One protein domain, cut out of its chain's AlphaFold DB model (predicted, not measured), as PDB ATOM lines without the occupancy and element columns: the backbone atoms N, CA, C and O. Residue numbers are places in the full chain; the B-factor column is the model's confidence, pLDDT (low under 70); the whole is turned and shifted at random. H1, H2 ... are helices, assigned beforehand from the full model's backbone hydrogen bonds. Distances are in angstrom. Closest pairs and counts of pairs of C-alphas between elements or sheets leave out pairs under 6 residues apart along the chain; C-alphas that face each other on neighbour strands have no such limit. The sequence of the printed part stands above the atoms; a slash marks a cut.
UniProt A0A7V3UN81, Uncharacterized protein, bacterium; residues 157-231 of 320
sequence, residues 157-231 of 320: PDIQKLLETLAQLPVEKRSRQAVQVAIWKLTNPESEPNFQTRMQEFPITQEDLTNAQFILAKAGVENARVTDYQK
ATOM      1  N   PRO A 157      35.462  27.038 -37.708       92.56
ATOM      2  CA  PRO A 157      35.176  28.365 -38.246       92.56
ATOM      3  C   PRO A 157      35.984  29.489 -37.585       92.56
ATOM      4  O   PRO A 157      36.377  30.438 -38.252       92.56
ATOM      5  N   ASP A 158      36.268  29.393 -36.285       94.00
ATOM      6  CA  ASP A 158      37.033  30.437 -35.584       94.00
ATOM      7  C   ASP A 158      38.540  30.371 -35.861       94.00
ATOM      8  O   ASP A 158      39.186  31.415 -35.951       94.00
ATOM      9  N   ILE A 159      39.089  29.172 -36.090       94.25
ATOM     10  CA  ILE A 159      40.468  29.017 -36.577       94.25
ATOM     11  C   ILE A 159      40.556  29.549 -38.008       94.25
ATOM     12  O   ILE A 159      41.481  30.292 -38.327       94.25
ATOM     13  N   GLN A 160      39.560  29.254 -38.847       95.50
ATOM     14  CA  GLN A 160      39.481  29.784 -40.204       95.50
ATOM     15  C   GLN A 160      39.469  31.320 -40.215       95.50
ATOM     16  O   GLN A 160      40.309  31.930 -40.874       95.50
ATOM     17  N   LYS A 161      38.589  31.960 -39.428       95.62
ATOM     18  CA  LYS A 161      38.545  33.431 -39.291       95.62
ATOM     19  C   LYS A 161      39.880  34.009 -38.825       95.62
ATOM     20  O   LYS A 161      40.309  35.054 -39.321       95.62
ATOM     21  N   LEU A 162      40.534  33.348 -37.867       95.94
ATOM     22  CA  LEU A 162      41.854  33.749 -37.389       95.94
ATOM     23  C   LEU A 162      42.870  33.738 -38.533       95.94
ATOM     24  O   LEU A 162      43.539  34.748 -38.751       95.94
ATOM     25  N   LEU A 163      42.958  32.639 -39.289       95.69
ATOM     26  CA  LEU A 163      43.901  32.488 -40.400       95.69
ATOM     27  C   LEU A 163      43.631  33.482 -41.542       95.69
ATOM     28  O   LEU A 163      44.571  34.095 -42.055       95.69
ATOM     29  N   GLU A 164      42.366  33.709 -41.897       95.81
ATOM     30  CA  GLU A 164      41.966  34.703 -42.906       95.81
ATOM     31  C   GLU A 164      42.367  36.127 -42.494       95.81
ATOM     32  O   GLU A 164      42.826  36.927 -43.318       95.81
ATOM     33  N   THR A 165      42.264  36.433 -41.197       95.94
ATOM     34  CA  THR A 165      42.666  37.730 -40.640       95.94
ATOM     35  C   THR A 165      44.164  37.971 -40.820       95.94
ATOM     36  O   THR A 165      44.568  39.098 -41.112       95.94
ATOM     37  N   LEU A 166      45.005  36.929 -40.735       94.94
ATOM     38  CA  LEU A 166      46.464  37.069 -40.838       94.94
ATOM     39  C   LEU A 166      46.908  37.744 -42.133       94.94
ATOM     40  O   LEU A 166      47.898  38.476 -42.115       94.94
ATOM     41  N   ALA A 167      46.203  37.531 -43.249       90.38
ATOM     42  CA  ALA A 167      46.534  38.139 -44.538       90.38
ATOM     43  C   ALA A 167      46.425  39.675 -44.518       90.38
ATOM     44  O   ALA A 167      47.154  40.348 -45.246       90.38
ATOM     45  N   GLN A 168      45.558  40.212 -43.657       94.12
ATOM     46  CA  GLN A 168      45.245  41.637 -43.540       94.12
ATOM     47  C   GLN A 168      46.113  42.352 -42.497       94.12
ATOM     48  O   GLN A 168      46.114  43.581 -42.429       94.12
ATOM     49  N   LEU A 169      46.845  41.596 -41.672       95.00
ATOM     50  CA  LEU A 169      47.684  42.159 -40.622       95.00
ATOM     51  C   LEU A 169      49.083  42.533 -41.138       95.00
ATOM     52  O   LEU A 169      49.641  41.833 -41.994       95.00
ATOM     53  N   PRO A 170      49.696  43.593 -40.576       95.12
ATOM     54  CA  PRO A 170      51.102  43.903 -40.807       95.12
ATOM     55  C   PRO A 170      52.017  42.729 -40.434       95.12
ATOM     56  O   PRO A 170      51.715  41.966 -39.514       95.12
ATOM     57  N   VAL A 171      53.146  42.575 -41.135       91.44
ATOM     58  CA  VAL A 171      54.070  41.434 -40.964       91.44
ATOM     59  C   VAL A 171      54.600  41.340 -39.533       91.44
ATOM     60  O   VAL A 171      54.669  40.251 -38.973       91.44
ATOM     61  N   GLU A 172      54.897  42.479 -38.920       92.81
ATOM     62  CA  GLU A 172      55.369  42.617 -37.545       92.81
ATOM     63  C   GLU A 172      54.338  42.182 -36.491       92.81
ATOM     64  O   GLU A 172      54.704  41.896 -35.356       92.81
ATOM     65  N   LYS A 173      53.051  42.094 -36.854       93.88
ATOM     66  CA  LYS A 173      51.971  41.644 -35.962       93.88
ATOM     67  C   LYS A 173      51.661  40.157 -36.064       93.88
ATOM     68  O   LYS A 173      50.837  39.667 -35.300       93.88
ATOM     69  N   ARG A 174      52.309  39.439 -36.982       92.81
ATOM     70  CA  ARG A 174      52.041  38.023 -37.278       92.81
ATOM     71  C   ARG A 174      53.316  37.183 -37.245       92.81
ATOM     72  O   ARG A 174      53.573  36.395 -38.154       92.81
ATOM     73  N   SER A 175      54.136  37.366 -36.205       91.69
ATOM     74  CA  SER A 175      55.216  36.416 -35.916       91.69
ATOM     75  C   SER A 175      54.626  35.008 -35.771       91.69
ATOM     76  O   SER A 175      53.494  34.842 -35.314       91.69
ATOM     77  N   ARG A 176      55.384  33.977 -36.157       89.62
ATOM     78  CA  ARG A 176      54.910  32.583 -36.076       89.62
ATOM     79  C   ARG A 176      54.505  32.214 -34.648       89.62
ATOM     80  O   ARG A 176      53.479  31.583 -34.447       89.62
ATOM     81  N   GLN A 177      55.276  32.675 -33.666       89.50
ATOM     82  CA  GLN A 177      55.001  32.499 -32.246       89.50
ATOM     83  C   GLN A 177      53.678  33.161 -31.841       89.50
ATOM     84  O   GLN A 177      52.864  32.518 -31.187       89.50
ATOM     85  N   ALA A 178      53.414  34.402 -32.267       92.56
ATOM     86  CA  ALA A 178      52.146  35.070 -31.970       92.56
ATOM     87  C   ALA A 178      50.943  34.333 -32.581       92.56
ATOM     88  O   ALA A 178      49.916  34.183 -31.921       92.56
ATOM     89  N   VAL A 179      51.071  33.845 -33.819       94.06
ATOM     90  CA  VAL A 179      50.009  33.066 -34.478       94.06
ATOM     91  C   VAL A 179      49.769  31.743 -33.749       94.06
ATOM     92  O   VAL A 179      48.622  31.425 -33.447       94.06
ATOM     93  N   GLN A 180      50.835  31.018 -33.394       92.31
ATOM     94  CA  GLN A 180      50.740  29.759 -32.652       92.31
ATOM     95  C   GLN A 180      50.042  29.946 -31.299       92.31
ATOM     96  O   GLN A 180      49.120  29.209 -30.962       92.31
ATOM     97  N   VAL A 181      50.426  30.980 -30.544       90.75
ATOM     98  CA  VAL A 181      49.791  31.309 -29.260       90.75
ATOM     99  C   VAL A 181      48.321  31.671 -29.438       90.75
ATOM    100  O   VAL A 181      47.494  31.281 -28.616       90.75
ATOM    101  N   ALA A 182      47.976  32.415 -30.491       92.75
ATOM    102  CA  ALA A 182      46.589  32.759 -30.773       92.75
ATOM    103  C   ALA A 182      45.754  31.500 -31.062       92.75
ATOM    104  O   ALA A 182      44.659  31.365 -30.523       92.75
ATOM    105  N   ILE A 183      46.290  30.550 -31.834       92.44
ATOM    106  CA  ILE A 183      45.632  29.264 -32.101       92.44
ATOM    107  C   ILE A 183      45.468  28.457 -30.809       92.44
ATOM    108  O   ILE A 183      44.347  28.069 -30.492       92.44
ATOM    109  N   TRP A 184      46.527  28.294 -30.010       90.44
ATOM    110  CA  TRP A 184      46.450  27.577 -28.731       90.44
ATOM    111  C   TRP A 184      45.464  28.198 -27.746       90.44
ATOM    112  O   TRP A 184      44.777  27.474 -27.035       90.44
ATOM    113  N   LYS A 185      45.329  29.527 -27.711       88.94
ATOM    114  CA  LYS A 185      44.308  30.186 -26.881       88.94
ATOM    115  C   LYS A 185      42.873  29.852 -27.311       88.94
ATOM    116  O   LYS A 185      41.976  29.915 -26.474       88.94
ATOM    117  N   LEU A 186      42.644  29.514 -28.583       89.62
ATOM    118  CA  LEU A 186      41.331  29.085 -29.078       89.62
ATOM    119  C   LEU A 186      41.054  27.606 -28.806       89.62
ATOM    120  O   LEU A 186      39.906  27.241 -28.541       89.62
ATOM    121  N   THR A 187      42.080  26.762 -28.910       88.06
ATOM    122  CA  THR A 187      41.944  25.301 -28.861       88.06
ATOM    123  C   THR A 187      42.193  24.702 -27.479       88.06
ATOM    124  O   THR A 187      41.652  23.642 -27.172       88.06
ATOM    125  N   ASN A 188      42.947  25.381 -26.611       80.06
ATOM    126  CA  ASN A 188      43.272  24.932 -25.261       80.06
ATOM    127  C   ASN A 188      42.772  25.953 -24.221       80.06
ATOM    128  O   ASN A 188      43.128  27.132 -24.279       80.06
ATOM    129  N   PRO A 189      41.953  25.540 -23.239       65.75
ATOM    130  CA  PRO A 189      41.453  26.462 -22.229       65.75
ATOM    131  C   PRO A 189      42.581  26.935 -21.297       65.75
ATOM    132  O   PRO A 189      43.381  26.135 -20.821       65.75
ATOM    133  N   GLU A 190      42.592  28.228 -20.947       63.25
ATOM    134  CA  GLU A 190      43.562  28.812 -19.994       63.25
ATOM    135  C   GLU A 190      43.499  28.191 -18.587       63.25
ATOM    136  O   GLU A 190      44.415  28.366 -17.788       63.25
ATOM    137  N   SER A 191      42.428  27.451 -18.279       56.66
ATOM    138  CA  SER A 191      42.305  26.668 -17.049       56.66
ATOM    139  C   SER A 191      43.233  25.454 -17.005       56.66
ATOM    140  O   SER A 191      43.232  24.742 -16.003       56.66
ATOM    141  N   GLU A 192      43.985  25.184 -18.074       66.56
ATOM    142  CA  GLU A 192      44.951  24.100 -18.090       66.56
ATOM    143  C   GLU A 192      46.081  24.399 -17.087       66.56
ATOM    144  O   GLU A 192      46.818  25.377 -17.270       66.56
ATOM    145  N   PRO A 193      46.259  23.576 -16.033       61.12
ATOM    146  CA  PRO A 193      47.149  23.888 -14.908       61.12
ATOM    147  C   PRO A 193      48.602  24.155 -15.311       61.12
ATOM    148  O   PRO A 193      49.335  24.826 -14.590       61.12
ATOM    149  N   ASN A 194      49.007  23.645 -16.475       68.06
ATOM    150  CA  ASN A 194      50.374  23.705 -16.970       68.06
ATOM    151  C   ASN A 194      50.566  24.694 -18.126       68.06
ATOM    152  O   ASN A 194      51.679  24.776 -18.640       68.06
ATOM    153  N   PHE A 195      49.534  25.450 -18.536       71.88
ATOM    154  CA  PHE A 195      49.635  26.353 -19.688       71.88
ATOM    155  C   PHE A 195      50.789  27.347 -19.525       71.88
ATOM    156  O   PHE A 195      51.692  27.410 -20.353       71.88
ATOM    157  N   GLN A 196      50.821  28.059 -18.396       70.94
ATOM    158  CA  GLN A 196      51.863  29.049 -18.112       70.94
ATOM    159  C   GLN A 196      53.257  28.426 -17.978       70.94
ATOM    160  O   GLN A 196      54.233  29.027 -18.413       70.94
ATOM    161  N   THR A 197      53.362  27.227 -17.402       74.12
ATOM    162  CA  THR A 197      54.643  26.535 -17.225       74.12
ATOM    163  C   THR A 197      55.200  26.049 -18.556       74.12
ATOM    164  O   THR A 197      56.343  26.350 -18.880       74.12
ATOM    165  N   ARG A 198      54.391  25.369 -19.373       70.12
ATOM    166  CA  ARG A 198      54.823  24.890 -20.693       70.12
ATOM    167  C   ARG A 198      55.090  26.034 -21.662       70.12
ATOM    168  O   ARG A 198      55.986  25.936 -22.486       70.12
ATOM    169  N   MET A 199      54.385  27.159 -21.534       74.75
ATOM    170  CA  MET A 199      54.654  28.348 -22.348       74.75
ATOM    171  C   MET A 199      56.086  28.874 -22.150       74.75
ATOM    172  O   MET A 199      56.629  29.480 -23.069       74.75
ATOM    173  N   GLN A 200      56.720  28.604 -20.998       74.44
ATOM    174  CA  GLN A 200      58.126  28.949 -20.734       74.44
ATOM    175  C   GLN A 200      59.125  28.035 -21.461       74.44
ATOM    176  O   GLN A 200      60.294  28.397 -21.586       74.44
ATOM    177  N   GLU A 201      58.695  26.866 -21.946       75.88
ATOM    178  CA  GLU A 201      59.535  25.945 -22.727       75.88
ATOM    179  C   GLU A 201      59.737  26.443 -24.164       75.88
ATOM    180  O   GLU A 201      60.695  26.061 -24.842       75.88
ATOM    181  N   PHE A 202      58.860  27.337 -24.623       78.06
ATOM    182  CA  PHE A 202      58.921  27.931 -25.947       78.06
ATOM    183  C   PHE A 202      59.570  29.322 -25.893       78.06
ATOM    184  O   PHE A 202      59.373  30.070 -24.936       78.06
ATOM    185  N   PRO A 203      60.312  29.732 -26.937       82.12
ATOM    186  CA  PRO A 203      60.906  31.065 -27.027       82.12
ATOM    187  C   PRO A 203      59.844  32.122 -27.390       82.12
ATOM    188  O   PRO A 203      59.924  32.756 -28.440       82.12
ATOM    189  N   ILE A 204      58.819  32.270 -26.548       84.50
ATOM    190  CA  ILE A 204      57.694  33.193 -26.723       84.50
ATOM    191  C   ILE A 204      57.982  34.463 -25.930       84.50
ATOM    192  O   ILE A 204      58.227  34.430 -24.725       84.50
ATOM    193  N   THR A 205      57.955  35.602 -26.611       89.00
ATOM    194  CA  THR A 205      58.196  36.909 -25.997       89.00
ATOM    195  C   THR A 205      56.894  37.561 -25.525       89.00
ATOM    196  O   THR A 205      55.794  37.207 -25.952       89.00
ATOM    197  N   GLN A 206      56.999  38.592 -24.681       89.88
ATOM    198  CA  GLN A 206      55.839  39.408 -24.302       89.88
ATOM    199  C   GLN A 206      55.198  40.112 -25.515       89.88
ATOM    200  O   GLN A 206      53.986  40.349 -25.533       89.88
ATOM    201  N   GLU A 207      55.998  40.435 -26.535       92.69
ATOM    202  CA  GLU A 207      55.502  40.980 -27.797       92.69
ATOM    203  C   GLU A 207      54.640  39.951 -28.538       92.69
ATOM    204  O   GLU A 207      53.551  40.300 -28.989       92.69
ATOM    205  N   ASP A 208      55.056  38.681 -28.584       90.94
ATOM    206  CA  ASP A 208      54.271  37.608 -29.203       90.94
ATOM    207  C   ASP A 208      52.920  37.415 -28.507       90.94
ATOM    208  O   ASP A 208      51.899  37.308 -29.179       90.94
ATOM    209  N   LEU A 209      52.886  37.453 -27.168       90.62
ATOM    210  CA  LEU A 209      51.638  37.384 -26.395       90.62
ATOM    211  C   LEU A 209      50.703  38.561 -26.707       90.62
ATOM    212  O   LEU A 209      49.495  38.380 -26.874       90.62
ATOM    213  N   THR A 210      51.265  39.768 -26.805       94.38
ATOM    214  CA  THR A 210      50.513  40.989 -27.128       94.38
ATOM    215  C   THR A 210      49.970  40.932 -28.558       94.38
ATOM    216  O   THR A 210      48.812  41.265 -28.810       94.38
ATOM    217  N   ASN A 211      50.785  40.467 -29.503       95.50
ATOM    218  CA  ASN A 211      50.388  40.292 -30.894       95.50
ATOM    219  C   ASN A 211      49.347  39.171 -31.047       95.50
ATOM    220  O   ASN A 211      48.400  39.341 -31.807       95.50
ATOM    221  N   ALA A 212      49.446  38.081 -30.282       93.19
ATOM    222  CA  ALA A 212      48.448  37.011 -30.264       93.19
ATOM    223  C   ALA A 212      47.069  37.527 -29.827       93.19
ATOM    224  O   ALA A 212      46.068  37.266 -30.491       93.19
ATOM    225  N   GLN A 213      47.011  38.324 -28.754       93.88
ATOM    226  CA  GLN A 213      45.774  38.991 -28.327       93.88
ATOM    227  C   GLN A 213      45.229  39.928 -29.410       93.88
ATOM    228  O   GLN A 213      44.032  39.927 -29.686       93.88
ATOM    229  N   PHE A 214      46.104  40.696 -30.063       95.31
ATOM    230  CA  PHE A 214      45.710  41.566 -31.168       95.31
ATOM    231  C   PHE A 214      45.132  40.781 -32.359       95.31
ATOM    232  O   PHE A 214      44.125  41.204 -32.927       95.31
ATOM    233  N   ILE A 215      45.724  39.633 -32.713       95.81
ATOM    234  CA  ILE A 215      45.218  38.727 -33.756       95.81
ATOM    235  C   ILE A 215      43.811  38.236 -33.393       95.81
ATOM    236  O   ILE A 215      42.893  38.376 -34.201       95.81
ATOM    237  N   LEU A 216      43.623  37.720 -32.173       94.94
ATOM    238  CA  LEU A 216      42.329  37.222 -31.686       94.94
ATOM    239  C   LEU A 216      41.246  38.305 -31.715       94.94
ATOM    240  O   LEU A 216      40.128  38.051 -32.169       94.94
ATOM    241  N   ALA A 217      41.597  39.521 -31.290       94.44
ATOM    242  CA  ALA A 217      40.695  40.665 -31.307       94.44
ATOM    243  C   ALA A 217      40.306  41.082 -32.725       94.44
ATOM    244  O   ALA A 217      39.140  41.354 -33.007       94.44
ATOM    245  N   LYS A 218      41.262  41.084 -33.660       96.44
ATOM    246  CA  LYS A 218      40.972  41.398 -35.064       96.44
ATOM    247  C   LYS A 218      40.133  40.339 -35.763       96.44
ATOM    248  O   LYS A 218      39.303  40.707 -36.587       96.44
ATOM    249  N   ALA A 219      40.298  39.077 -35.392       95.44
ATOM    250  CA  ALA A 219      39.473  37.988 -35.892       95.44
ATOM    251  C   ALA A 219      38.082  37.923 -35.225       95.44
ATOM    252  O   ALA A 219      37.210  37.202 -35.708       95.44
ATOM    253  N   GLY A 220      37.846  38.678 -34.141       94.62
ATOM    254  CA  GLY A 220      36.570  38.684 -33.418       94.62
ATOM    255  C   GLY A 220      36.282  37.374 -32.679       94.62
ATOM    256  O   GLY A 220      35.122  36.990 -32.537       94.62
ATOM    257  N   VAL A 221      37.332  36.672 -32.238       90.94
ATOM    258  CA  VAL A 221      37.266  35.321 -31.640       90.94
ATOM    259  C   VAL A 221      37.803  35.278 -30.204       90.94
ATOM    260  O   VAL A 221      38.052  34.211 -29.663       90.94
ATOM    261  N   GLU A 222      37.948  36.430 -29.548       77.38
ATOM    262  CA  GLU A 222      38.544  36.579 -28.205       77.38
ATOM    263  C   GLU A 222      37.888  35.708 -27.122       77.38
ATOM    264  O   GLU A 222      38.543  35.283 -26.175       77.38
ATOM    265  N   ASN A 223      36.589  35.442 -27.275       66.88
ATOM    266  CA  ASN A 223      35.792  34.625 -26.360       66.88
ATOM    267  C   ASN A 223      35.352  33.295 -26.987       66.88
ATOM    268  O   ASN A 223      34.612  32.535 -26.358       66.88
ATOM    269  N   ALA A 224      35.754  33.032 -28.232       61.16
ATOM    270  CA  ALA A 224      35.439  31.786 -28.902       61.16
ATOM    271  C   ALA A 224      36.262  30.661 -28.275       61.16
ATOM    272  O   ALA A 224      37.450  30.815 -27.999       61.16
ATOM    273  N   ARG A 225      35.613  29.524 -28.032       64.38
ATOM    274  CA  ARG A 225      36.268  28.324 -27.516       64.38
ATOM    275  C   ARG A 225      35.997  27.190 -28.470       64.38
ATOM    276  O   ARG A 225      34.843  26.876 -28.742       64.38
ATOM    277  N   VAL A 226      37.065  26.557 -28.925       60.00
ATOM    278  CA  VAL A 226      36.984  25.389 -29.788       60.00
ATOM    279  C   VAL A 226      37.092  24.148 -28.911       60.00
ATOM    280  O   VAL A 226      38.145  23.531 -28.814       60.00
ATOM    281  N   THR A 227      36.013  23.790 -28.212       53.16
ATOM    282  CA  THR A 227      36.019  22.600 -27.333       53.16
ATOM    283  C   THR A 227      35.818  21.285 -28.096       53.16
ATOM    284  O   THR A 227      36.011  20.213 -27.529       53.16
ATOM    285  N   ASP A 228      35.454  21.358 -29.379       49.41
ATOM    286  CA  ASP A 228      35.001  20.205 -30.171       49.41
ATOM    287  C   ASP A 228      36.087  19.568 -31.054       49.41
ATOM    288  O   ASP A 228      35.867  18.494 -31.618       49.41
ATOM    289  N   TYR A 229      37.291  20.152 -31.138       44.91
ATOM    290  CA  TYR A 229      38.373  19.595 -31.971       44.91
ATOM    291  C   TYR A 229      38.863  18.223 -31.506       44.91
ATOM    292  O   TYR A 229      39.278  17.406 -32.326       44.91
ATOM    293  N   GLN A 230      38.749  17.943 -30.207       43.25
ATOM    294  CA  GLN A 230      39.150  16.668 -29.613       43.25
ATOM    295  C   GLN A 230      38.092  15.556 -29.769       43.25
ATOM    296  O   GLN A 230      38.345  14.423 -29.365       43.25
ATOM    297  N   LYS A 231      36.908  15.837 -30.341       39.66
ATOM    298  CA  LYS A 231      35.769  14.894 -30.360       39.66
ATOM    299  C   LYS A 231      35.407  14.282 -31.713       39.66
ATOM    300  O   LYS A 231      34.506  13.449 -31.744       39.66
TER     301      LYS A 231
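What this domain is: This is residues 157 to 231 of the 320 residues of an uncharacterized protein of bacterium (UniProt A0A7V3UN81). Starting from the first printed residue, you meet a short helical hairpin, H1 and H2 side by side, with the longest helix, H4, crossing over both on one side. The small helix H3 sits away from these three in the wide loop of chain between H2 and H4, and a tail with no named element, residues 220 to 231, follows H4. The printed part has 75 residues, 41 of them in four named helices in the order H1, H2, H3, H4; there is no named strand, and the class is all helix. The whole is compact, with a radius of gyration of the C-alphas of 12.0 A, and only just flat, spanning 33 by 29 by 16 A.

Where its parts are: Find C-alpha 157 at (35.176, 28.365, -38.246); from there H1, residues 157 to 166, runs 14.5 A. H2, residues 176 to 187, runs 16.5 A, and H3 is residues 195 to 199. H4, residues 206 to 219, starts with C-alpha 206 at (55.839, 39.408, -24.302) and runs 20.1 A to C-alpha 219 at (39.473, 37.988, -35.892).

How they stand to each other: H1 and H2 form a helical hairpin and run opposite ways at a shallow tilt of 18 degrees. H2 touches H1 with residues 183 to 186 alone; the closest C-alphas are those of Ile 159 and Ile 183, 6.8 A apart. H2 touches H4 with residues 177 to 182 alone, the same way at a steep tilt of 57 degrees; look at the closest C-alphas, Ala 178 and Asp 208, 4.3 A apart. H4 touches H1 with residues 215 to 219 alone, opposite ways at a steep tilt of 65 degrees, closest at the C-alphas of Leu 162 and Ala 219, 5.1 A apart. The packing is only just mostly crossed, meaning that few touching pairs are at a shallow tilt: 1 of 3. H3 is apart from H1, H2 and H4. In H1, H2, H3 and H4 every O i to N i+4 pair is within hydrogen-bond range.

The domain as a whole: The C-alphas farthest apart are those of Glu 172 and Lys 231, 34.7 A. The printed part has no cut, and the three links between helices are short. Mean pLDDT of the printed part is 83.3; look for values under 70 at residues 189 to 194 and 223 to 231.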